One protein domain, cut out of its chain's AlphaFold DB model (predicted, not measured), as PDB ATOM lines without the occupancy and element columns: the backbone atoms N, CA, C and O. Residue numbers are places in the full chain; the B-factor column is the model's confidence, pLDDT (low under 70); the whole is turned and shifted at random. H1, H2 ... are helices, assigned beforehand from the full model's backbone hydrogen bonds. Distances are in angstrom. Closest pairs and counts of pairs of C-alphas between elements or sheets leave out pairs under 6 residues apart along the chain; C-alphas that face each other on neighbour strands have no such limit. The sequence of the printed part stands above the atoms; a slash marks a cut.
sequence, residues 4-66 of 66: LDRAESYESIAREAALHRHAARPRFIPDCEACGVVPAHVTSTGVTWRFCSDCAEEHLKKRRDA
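Overview. This is residues 4 to 66 of the 66 residues of an uncharacterized protein of Luteibacter anthropi (UniProt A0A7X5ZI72). A long helix, H1, sticks out as an arm from a small, compact body of loops, residues 27 to 59, and the shorter helix H2 begins in that body and leaves it at the far end. The printed part has 63 residues, with two named helices, H1 then H2, and no named strand; its class is all helix. It is extended, with a radius of gyration of the C-alphas of 20.0 A, a rod spanning 66 by 22 by 10 A.

Along the chain. Find C-alpha 4 at (-48.858, 66.938, -61.529); from there H1, residues 4 to 23, runs 28.5 A. Next comes a stretch with no named element, residues 24 to 52. At C-alpha 53 begins H2, residues 53 to 64, which ends 16.6 A on at C-alpha 64, (-35.825, 23.257, -18.900).

Arrangement. H1 and H2 are apart, with no C-alpha of the one within 8 A of the other. Residues 4 to 26, of which 4 to 23 belong to H1, stand free, and so do residues 60 to 66, of which 60 to 64 belong to H2. In H1 and H2 every O i to N i+4 pair is within hydrogen-bond range.

Size, cuts and confidence. Look at Leu 4 and Ala 66: their C-alphas, the two farthest apart, are 66.5 A apart. The link from H1 to H2, 29 residues, is long. The printed part has no cut, and no printed residue is under 70 in pLDDT.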
ATOM      1  N   LEU A   4     -49.123  68.318 -61.920       87.81
ATOM      2  CA  LEU A   4     -48.858  66.938 -61.529       87.81
ATOM      3  C   LEU A   4     -47.378  66.706 -61.175       87.81
ATOM      4  O   LEU A   4     -47.094  66.252 -60.069       87.81
ATOM      5  N   ASP A   5     -46.437  67.112 -62.039       89.06
ATOM      6  CA  ASP A   5     -44.986  66.976 -61.790       89.06
ATOM      7  C   ASP A   5     -44.571  67.669 -60.480       89.06
ATOM      8  O   ASP A   5     -43.704  67.211 -59.724       89.06
ATOM      9  N   ARG A   6     -45.197  68.821 -60.203       88.38
ATOM     10  CA  ARG A   6     -44.959  69.595 -58.985       88.38
ATOM     11  C   ARG A   6     -45.506  68.878 -57.751       88.38
ATOM     12  O   ARG A   6     -44.815  68.836 -56.733       88.38
ATOM     13  N   ALA A   7     -46.712  68.316 -57.827       90.56
ATOM     14  CA  ALA A   7     -47.311  67.553 -56.734       90.56
ATOM     15  C   ALA A   7     -46.489  66.298 -56.391       90.56
ATOM     16  O   ALA A   7     -46.182  66.077 -55.218       90.56
ATOM     17  N   GLU A   8     -46.047  65.545 -57.402       92.25
ATOM     18  CA  GLU A   8     -45.199  64.357 -57.226       92.25
ATOM     19  C   GLU A   8     -43.856  64.699 -56.568       92.25
ATOM     20  O   GLU A   8     -43.394  64.000 -55.663       92.25
ATOM     21  N   SER A   9     -43.251  65.825 -56.956       92.75
ATOM     22  CA  SER A   9     -42.001  66.303 -56.353       92.75
ATOM     23  C   SER A   9     -42.166  66.591 -54.856       92.75
ATOM     24  O   SER A   9     -41.322  66.196 -54.047       92.75
ATOM     25  N   TYR A  10     -43.265  67.242 -54.459       92.81
ATOM     26  CA  TYR A  10     -43.552  67.502 -53.046       92.81
ATOM     27  C   TYR A  10     -43.801  66.217 -52.256       92.81
ATOM     28  O   TYR A  10     -43.302  66.089 -51.135       92.81
ATOM     29  N   GLU A  11     -44.534  65.261 -52.828       94.12
ATOM     30  CA  GLU A  11     -44.767  63.966 -52.190       94.12
ATOM     31  C   GLU A  11     -43.454  63.196 -51.998       94.12
ATOM     32  O   GLU A  11     -43.202  62.677 -50.908       94.12
ATOM     33  N   SER A  12     -42.576  63.186 -53.008       94.88
ATOM     34  CA  SER A  12     -41.262  62.539 -52.926       94.88
ATOM     35  C   SER A  12     -40.412  63.130 -51.802       94.88
ATOM     36  O   SER A  12     -39.923  62.391 -50.946       94.88
ATOM     37  N   ILE A  13     -40.312  64.464 -51.730       95.56
ATOM     38  CA  ILE A  13     -39.574  65.161 -50.663       95.56
ATOM     39  C   ILE A  13     -40.167  64.827 -49.287       95.56
ATOM     40  O   ILE A  13     -39.432  64.535 -48.339       95.56
ATOM     41  N   ALA A  14     -41.497  64.836 -49.156       95.12
ATOM     42  CA  ALA A  14     -42.166  64.505 -47.901       95.12
ATOM     43  C   ALA A  14     -41.908  63.048 -47.479       95.12
ATOM     44  O   ALA A  14     -41.666  62.776 -46.295       95.12
ATOM     45  N   ARG A  15     -41.912  62.116 -48.440       95.50
ATOM     46  CA  ARG A  15     -41.631  60.696 -48.216       95.50
ATOM     47  C   ARG A  15     -40.189  60.475 -47.781       95.50
ATOM     48  O   ARG A  15     -39.958  59.798 -46.781       95.50
ATOM     49  N   GLU A  16     -39.227  61.070 -48.477       96.50
ATOM     50  CA  GLU A  16     -37.808  61.003 -48.114       96.50
ATOM     51  C   GLU A  16     -37.572  61.573 -46.712       96.50
ATOM     52  O   GLU A  16     -36.966  60.915 -45.864       96.50
ATOM     53  N   ALA A  17     -38.145  62.739 -46.400       95.19
ATOM     54  CA  ALA A  17     -38.058  63.330 -45.067       95.19
ATOM     55  C   ALA A  17     -38.682  62.437 -43.976       95.19
ATOM     56  O   ALA A  17     -38.186  62.386 -42.846       95.19
ATOM     57  N   ALA A  18     -39.775  61.726 -44.270       94.12
ATOM     58  CA  ALA A  18     -40.361  60.760 -43.342       94.12
ATOM     59  C   ALA A  18     -39.437  59.551 -43.113       94.12
ATOM     60  O   ALA A  18     -39.230  59.154 -41.964       94.12
ATOM     61  N   LEU A  19     -38.829  59.017 -44.176       94.06
ATOM     62  CA  LEU A  19     -37.875  57.908 -44.095       94.06
ATOM     63  C   LEU A  19     -36.627  58.292 -43.294       94.06
ATOM     64  O   LEU A  19     -36.228  57.546 -42.400       94.06
ATOM     65  N   HIS A  20     -36.060  59.475 -43.538       92.75
ATOM     66  CA  HIS A  20     -34.914  59.976 -42.779       92.75
ATOM     67  C   HIS A  20     -35.239  60.153 -41.294       92.75
ATOM     68  O   HIS A  20     -34.465  59.713 -40.446       92.75
ATOM     69  N   ARG A  21     -36.408  60.718 -40.958       90.38
ATOM     70  CA  ARG A  21     -36.854  60.842 -39.558       90.38
ATOM     71  C   ARG A  21     -37.045  59.485 -38.888       90.38
ATOM     72  O   ARG A  21     -36.682  59.326 -37.727       90.38
ATOM     73  N   HIS A  22     -37.598  58.510 -39.604       88.19
ATOM     74  CA  HIS A  22     -37.762  57.157 -39.083       88.19
ATOM     75  C   HIS A  22     -36.407  56.466 -38.858       88.19
ATOM     76  O   HIS A  22     -36.197  55.855 -37.812       88.19
ATOM     77  N   ALA A  23     -35.481  56.579 -39.813       85.88
ATOM     78  CA  ALA A  23     -34.144  55.994 -39.723       85.88
ATOM     79  C   ALA A  23     -33.301  56.624 -38.603       85.88
ATOM     80  O   ALA A  23     -32.601  55.913 -37.890       85.88
ATOM     81  N   ALA A  24     -33.411  57.941 -38.416       84.75
ATOM     82  CA  ALA A  24     -32.706  58.679 -37.371       84.75
ATOM     83  C   ALA A  24     -33.380  58.595 -35.991       84.75
ATOM     84  O   ALA A  24     -32.879  59.181 -35.031       84.75
ATOM     85  N   ARG A  25     -34.524  57.907 -35.864       82.44
ATOM     86  CA  ARG A  25     -35.238  57.817 -34.590       82.44
ATOM     87  C   ARG A  25     -34.366  57.066 -33.577       82.44
ATOM     88  O   ARG A  25     -34.068  55.892 -33.812       82.44
ATOM     89  N   PRO A  26     -33.990  57.689 -32.444       79.19
ATOM     90  CA  PRO A  26     -33.210  57.007 -31.425       79.19
ATOM     91  C   PRO A  26     -34.013  55.814 -30.911       79.19
ATOM     92  O   PRO A  26     -35.145  55.958 -30.441       79.19
ATOM     93  N   ARG A  27     -33.439  54.618 -31.047       79.94
ATOM     94  CA  ARG A  27     -33.990  53.402 -30.452       79.94
ATOM     95  C   ARG A  27     -33.377  53.265 -29.072       79.94
ATOM     96  O   ARG A  27     -32.175  53.061 -28.950       79.94
ATOM     97  N   PHE A  28     -34.205  53.410 -28.046       84.31
ATOM     98  CA  PHE A  28     -33.787  53.070 -26.698       84.31
ATOM     99  C   PHE A  28     -33.728  51.549 -26.587       84.31
ATOM    100  O   PHE A  28     -34.748  50.874 -26.745       84.31
ATOM    101  N   ILE A  29     -32.530  51.023 -26.356       88.06
ATOM    102  CA  ILE A  29     -32.320  49.617 -26.030       88.06
ATOM    103  C   ILE A  29     -31.982  49.590 -24.535       88.06
ATOM    104  O   ILE A  29     -30.953  50.153 -24.165       88.06
ATOM    105  N   PRO A  30     -32.849  49.024 -23.677       91.50
ATOM    106  CA  PRO A  30     -32.563  48.888 -22.257       91.50
ATOM    107  C   PRO A  30     -31.379  47.946 -22.040       91.50
ATOM    108  O   PRO A  30     -31.123  47.062 -22.861       91.50
ATOM    109  N   ASP A  31     -30.702  48.096 -20.909       95.19
ATOM    110  CA  ASP A  31     -29.708  47.125 -20.465       95.19
ATOM    111  C   ASP A  31     -30.367  45.796 -20.080       95.19
ATOM    112  O   ASP A  31     -31.544  45.734 -19.713       95.19
ATOM    113  N   CYS A  32     -29.605  44.709 -20.186       95.75
ATOM    114  CA  CYS A  32     -30.041  43.382 -19.776       95.75
ATOM    115  C   CYS A  32     -30.477  43.388 -18.302       95.75
ATOM    116  O   CYS A  32     -29.671  43.704 -17.428       95.75
ATOM    117  N   GLU A  33     -31.705  42.944 -18.007       94.88
ATOM    118  CA  GLU A  33     -32.229  42.914 -16.629       94.88
ATOM    119  C   GLU A  33     -31.446  41.970 -15.693       94.88
ATOM    120  O   GLU A  33     -31.540  42.102 -14.476       94.88
ATOM    121  N   ALA A  34     -30.691  41.007 -16.233       94.69
ATOM    122  CA  ALA A  34     -29.936  40.045 -15.430       94.69
ATOM    123  C   ALA A  34     -28.523  40.529 -15.084       94.69
ATOM    124  O   ALA A  34     -28.121  40.454 -13.926       94.69
ATOM    125  N   CYS A  35     -27.756  40.994 -16.075       94.69
ATOM    126  CA  CYS A  35     -26.361  41.378 -15.857       94.69
ATOM    127  C   CYS A  35     -26.150  42.893 -15.757       94.69
ATOM    128  O   CYS A  35     -25.195  43.311 -15.115       94.69
ATOM    129  N   GLY A  36     -26.990  43.718 -16.390       94.75
ATOM    130  CA  GLY A  36     -26.832  45.178 -16.427       94.75
ATOM    131  C   GLY A  36     -25.553  45.686 -17.109       94.75
ATOM    132  O   GLY A  36     -25.282  46.879 -17.064       94.75
ATOM    133  N   VAL A  37     -24.744  44.801 -17.708       94.00
ATOM    134  CA  VAL A  37     -23.448  45.153 -18.324       94.00
ATOM    135  C   VAL A  37     -23.587  45.451 -19.814       94.00
ATOM    136  O   VAL A  37     -22.855  46.273 -20.357       94.00
ATOM    137  N   VAL A  38     -24.497  44.745 -20.485       93.56
ATOM    138  CA  VAL A  38     -24.706  44.854 -21.930       93.56
ATOM    139  C   VAL A  38     -26.179  45.113 -22.242       93.56
ATOM    140  O   VAL A  38     -27.043  44.686 -21.466       93.56
ATOM    141  N   PRO A  39     -26.483  45.744 -23.391       93.62
ATOM    142  CA  PRO A  39     -27.852  45.941 -23.841       93.62
ATOM    143  C   PRO A  39     -28.621  44.625 -23.959       93.62
ATOM    144  O   PRO A  39     -28.060  43.563 -24.251       93.62
ATOM    145  N   ALA A  40     -29.932  44.699 -23.768       94.88
ATOM    146  CA  ALA A  40     -30.813  43.581 -24.030       94.88
ATOM    147  C   ALA A  40     -30.807  43.216 -25.523       94.88
ATOM    148  O   ALA A  40     -30.602  44.059 -26.402       94.88
ATOM    149  N   HIS A  41     -31.032  41.937 -25.818       92.44
ATOM    150  CA  HIS A  41     -31.027  41.453 -27.191       92.44
ATOM    151  C   HIS A  41     -32.182  42.073 -27.993       92.44
ATOM    152  O   HIS A  41     -33.322  42.117 -27.526       92.44
ATOM    153  N   VAL A  42     -31.901  42.521 -29.218       90.38
ATOM    154  CA  VAL A  42     -32.909  43.045 -30.149       90.38
ATOM    155  C   VAL A  42     -32.935  42.164 -31.388       90.38
ATOM    156  O   VAL A  42     -31.906  41.952 -32.030       90.38
ATOM    157  N   THR A  43     -34.113  41.655 -31.738       86.50
ATOM    158  CA  THR A  43     -34.290  40.810 -32.924       86.50
ATOM    159  C   THR A  43     -34.192  41.624 -34.218       86.50
ATOM    160  O   THR A  43     -34.359  42.845 -34.225       86.50
ATOM    161  N   SER A  44     -34.027  40.946 -35.359       84.62
ATOM    162  CA  SER A  44     -34.077  41.579 -36.690       84.62
ATOM    163  C   SER A  44     -35.405  42.295 -36.978       84.62
ATOM    164  O   SER A  44     -35.438  43.256 -37.743       84.62
ATOM    165  N   THR A  45     -36.492  41.868 -36.330       85.62
ATOM    166  CA  THR A  45     -37.815  42.508 -36.394       85.62
ATOM    167  C   THR A  45     -37.959  43.715 -35.460       85.62
ATOM    168  O   THR A  45     -38.991  44.380 -35.479       85.62
ATOM    169  N   GLY A  46     -36.935  44.034 -34.660       84.00
ATOM    170  CA  GLY A  46     -36.927  45.165 -33.733       84.00
ATOM    171  C   GLY A  46     -37.596  44.892 -32.387       84.00
ATOM    172  O   GLY A  46     -37.875  45.843 -31.660       84.00
ATOM    173  N   VAL A  47     -37.863  43.628 -32.045       87.62
ATOM    174  CA  VAL A  47     -38.393  43.251 -30.731       87.62
ATOM    175  C   VAL A  47     -37.243  43.210 -29.732       87.62
ATOM    176  O   VAL A  47     -36.291  42.449 -29.903       87.62
ATOM    177  N   THR A  48     -37.349  44.011 -28.678       90.88
ATOM    178  CA  THR A  48     -36.385  44.035 -27.576       90.88
ATOM    179  C   THR A  48     -36.753  42.981 -26.536       90.88
ATOM    180  O   THR A  48     -37.886  42.937 -26.055       90.88
ATOM    181  N   TRP A  49     -35.794  42.128 -26.189       91.00
ATOM    182  CA  TRP A  49     -35.930  41.114 -25.149       91.00
ATOM    183  C   TRP A  49     -35.639  41.697 -23.766       91.00
ATOM    184  O   TRP A  49     -35.163  42.815 -23.625       91.00
ATOM    185  N   ARG A  50     -35.923  40.911 -22.727       93.19
ATOM    186  CA  ARG A  50     -35.600  41.258 -21.338       93.19
ATOM    187  C   ARG A  50     -34.109  41.103 -21.005       93.19
ATOM    188  O   ARG A  50     -33.566  41.810 -20.161       93.19
ATOM    189  N   PHE A  51     -33.460  40.140 -21.648       95.62
ATOM    190  CA  PHE A  51     -32.089  39.734 -21.361       95.62
ATOM    191  C   PHE A  51     -31.202  39.910 -22.595       95.62
ATOM    192  O   PHE A  51     -31.695  39.975 -23.725       95.62
ATOM    193  N   CYS A  52     -29.887  39.958 -22.387       95.12
ATOM    194  CA  CYS A  52     -28.926  39.685 -23.450       95.12
ATOM    195  C   CYS A  52     -29.014  38.211 -23.886       95.12
ATOM    196  O   CYS A  52     -29.662  37.404 -23.212       95.12
ATOM    197  N   SER A  53     -28.372  37.866 -25.004       91.94
ATOM    198  CA  SER A  53     -28.351  36.496 -25.540       91.94
ATOM    199  C   SER A  53     -27.965  35.474 -24.473       91.94
ATOM    200  O   SER A  53     -28.698  34.519 -24.238       91.94
ATOM    201  N   ASP A  54     -26.878  35.746 -23.759       94.19
ATOM    202  CA  ASP A  54     -26.244  34.770 -22.878       94.19
ATOM    203  C   ASP A  54     -27.112  34.526 -21.634       94.19
ATOM    204  O   ASP A  54     -27.441  33.390 -21.291       94.19
ATOM    205  N   CYS A  55     -27.600  35.600 -21.002       95.19
ATOM    206  CA  CYS A  55     -28.509  35.484 -19.861       95.19
ATOM    207  C   CYS A  55     -29.865  34.875 -20.252       95.19
ATOM    208  O   CYS A  55     -30.502  34.215 -19.426       95.19
ATOM    209  N   ALA A  56     -30.326  35.073 -21.494       92.44
ATOM    210  CA  ALA A  56     -31.530  34.411 -21.991       92.44
ATOM    211  C   ALA A  56     -31.323  32.894 -22.107       92.44
ATOM    212  O   ALA A  56     -32.178  32.133 -21.650       92.44
ATOM    213  N   GLU A  57     -30.193  32.448 -22.662       92.94
ATOM    214  CA  GLU A  57     -29.848  31.025 -22.769       92.94
ATOM    215  C   GLU A  57     -29.749  30.358 -21.392       92.94
ATOM    216  O   GLU A  57     -30.339  29.297 -21.173       92.94
ATOM    217  N   GLU A  58     -29.087  31.006 -20.431       93.38
ATOM    218  CA  GLU A  58     -29.009  30.514 -19.053       93.38
ATOM    219  C   GLU A  58     -30.390  30.396 -18.399       93.38
ATOM    220  O   GLU A  58     -30.686  29.401 -17.728       93.38
ATOM    221  N   HIS A  59     -31.252  31.398 -18.588       90.12
ATOM    222  CA  HIS A  59     -32.601  31.392 -18.032       90.12
ATOM    223  C   HIS A  59     -33.460  30.278 -18.645       90.12
ATOM    224  O   HIS A  59     -34.182  29.579 -17.929       90.12
ATOM    225  N   LEU A  60     -33.361  30.070 -19.961       90.81
ATOM    226  CA  LEU A  60     -34.058  28.991 -20.662       90.81
ATOM    227  C   LEU A  60     -33.562  27.612 -20.222       90.81
ATOM    228  O   LEU A  60     -34.383  26.720 -20.008       90.81
ATOM    229  N   LYS A  61     -32.250  27.448 -20.024       93.50
ATOM    230  CA  LYS A  61     -31.668  26.206 -19.504       93.50
ATOM    231  C   LYS A  61     -32.211  25.880 -18.112       93.50
ATOM    232  O   LYS A  61     -32.756  24.800 -17.916       93.50
ATOM    233  N   LYS A  62     -32.188  26.849 -17.188       91.88
ATOM    234  CA  LYS A  62     -32.745  26.685 -15.830       91.88
ATOM    235  C   LYS A  62     -34.222  26.290 -15.837       91.88
ATOM    236  O   LYS A  62     -34.630  25.485 -15.014       91.88
ATOM    237  N   ARG A  63     -35.024  26.840 -16.756       90.19
ATOM    238  CA  ARG A  63     -36.448  26.482 -16.902       90.19
ATOM    239  C   ARG A  63     -36.682  25.101 -17.504       90.19
ATOM    240  O   ARG A  63     -37.760  24.557 -17.315       90.19
ATOM    241  N   ARG A  64     -35.737  24.586 -18.288       89.12
ATOM    242  CA  ARG A  64     -35.825  23.257 -18.900       89.12
ATOM    243  C   ARG A  64     -35.465  22.150 -17.908       89.12
ATOM    244  O   ARG A  64     -35.995  21.052 -18.029       89.12
ATOM    245  N   ASP A  65     -34.572  22.457 -16.973       79.38
ATOM    246  CA  ASP A  65     -34.079  21.528 -15.955       79.38
ATOM    247  C   ASP A  65     -34.952  21.504 -14.674       79.38
ATOM    248  O   ASP A  65     -34.649  20.746 -13.752       79.38
ATOM    249  N   ALA A  66     -36.005  22.332 -14.605       72.94
ATOM    250  CA  ALA A  66     -36.943  22.467 -13.483       72.94
ATOM    251  C   ALA A  66     -38.287  21.785 -13.777       72.94
ATOM    252  O   ALA A  66     -38.855  21.200 -12.827       72.94
TER     253      ALA A  66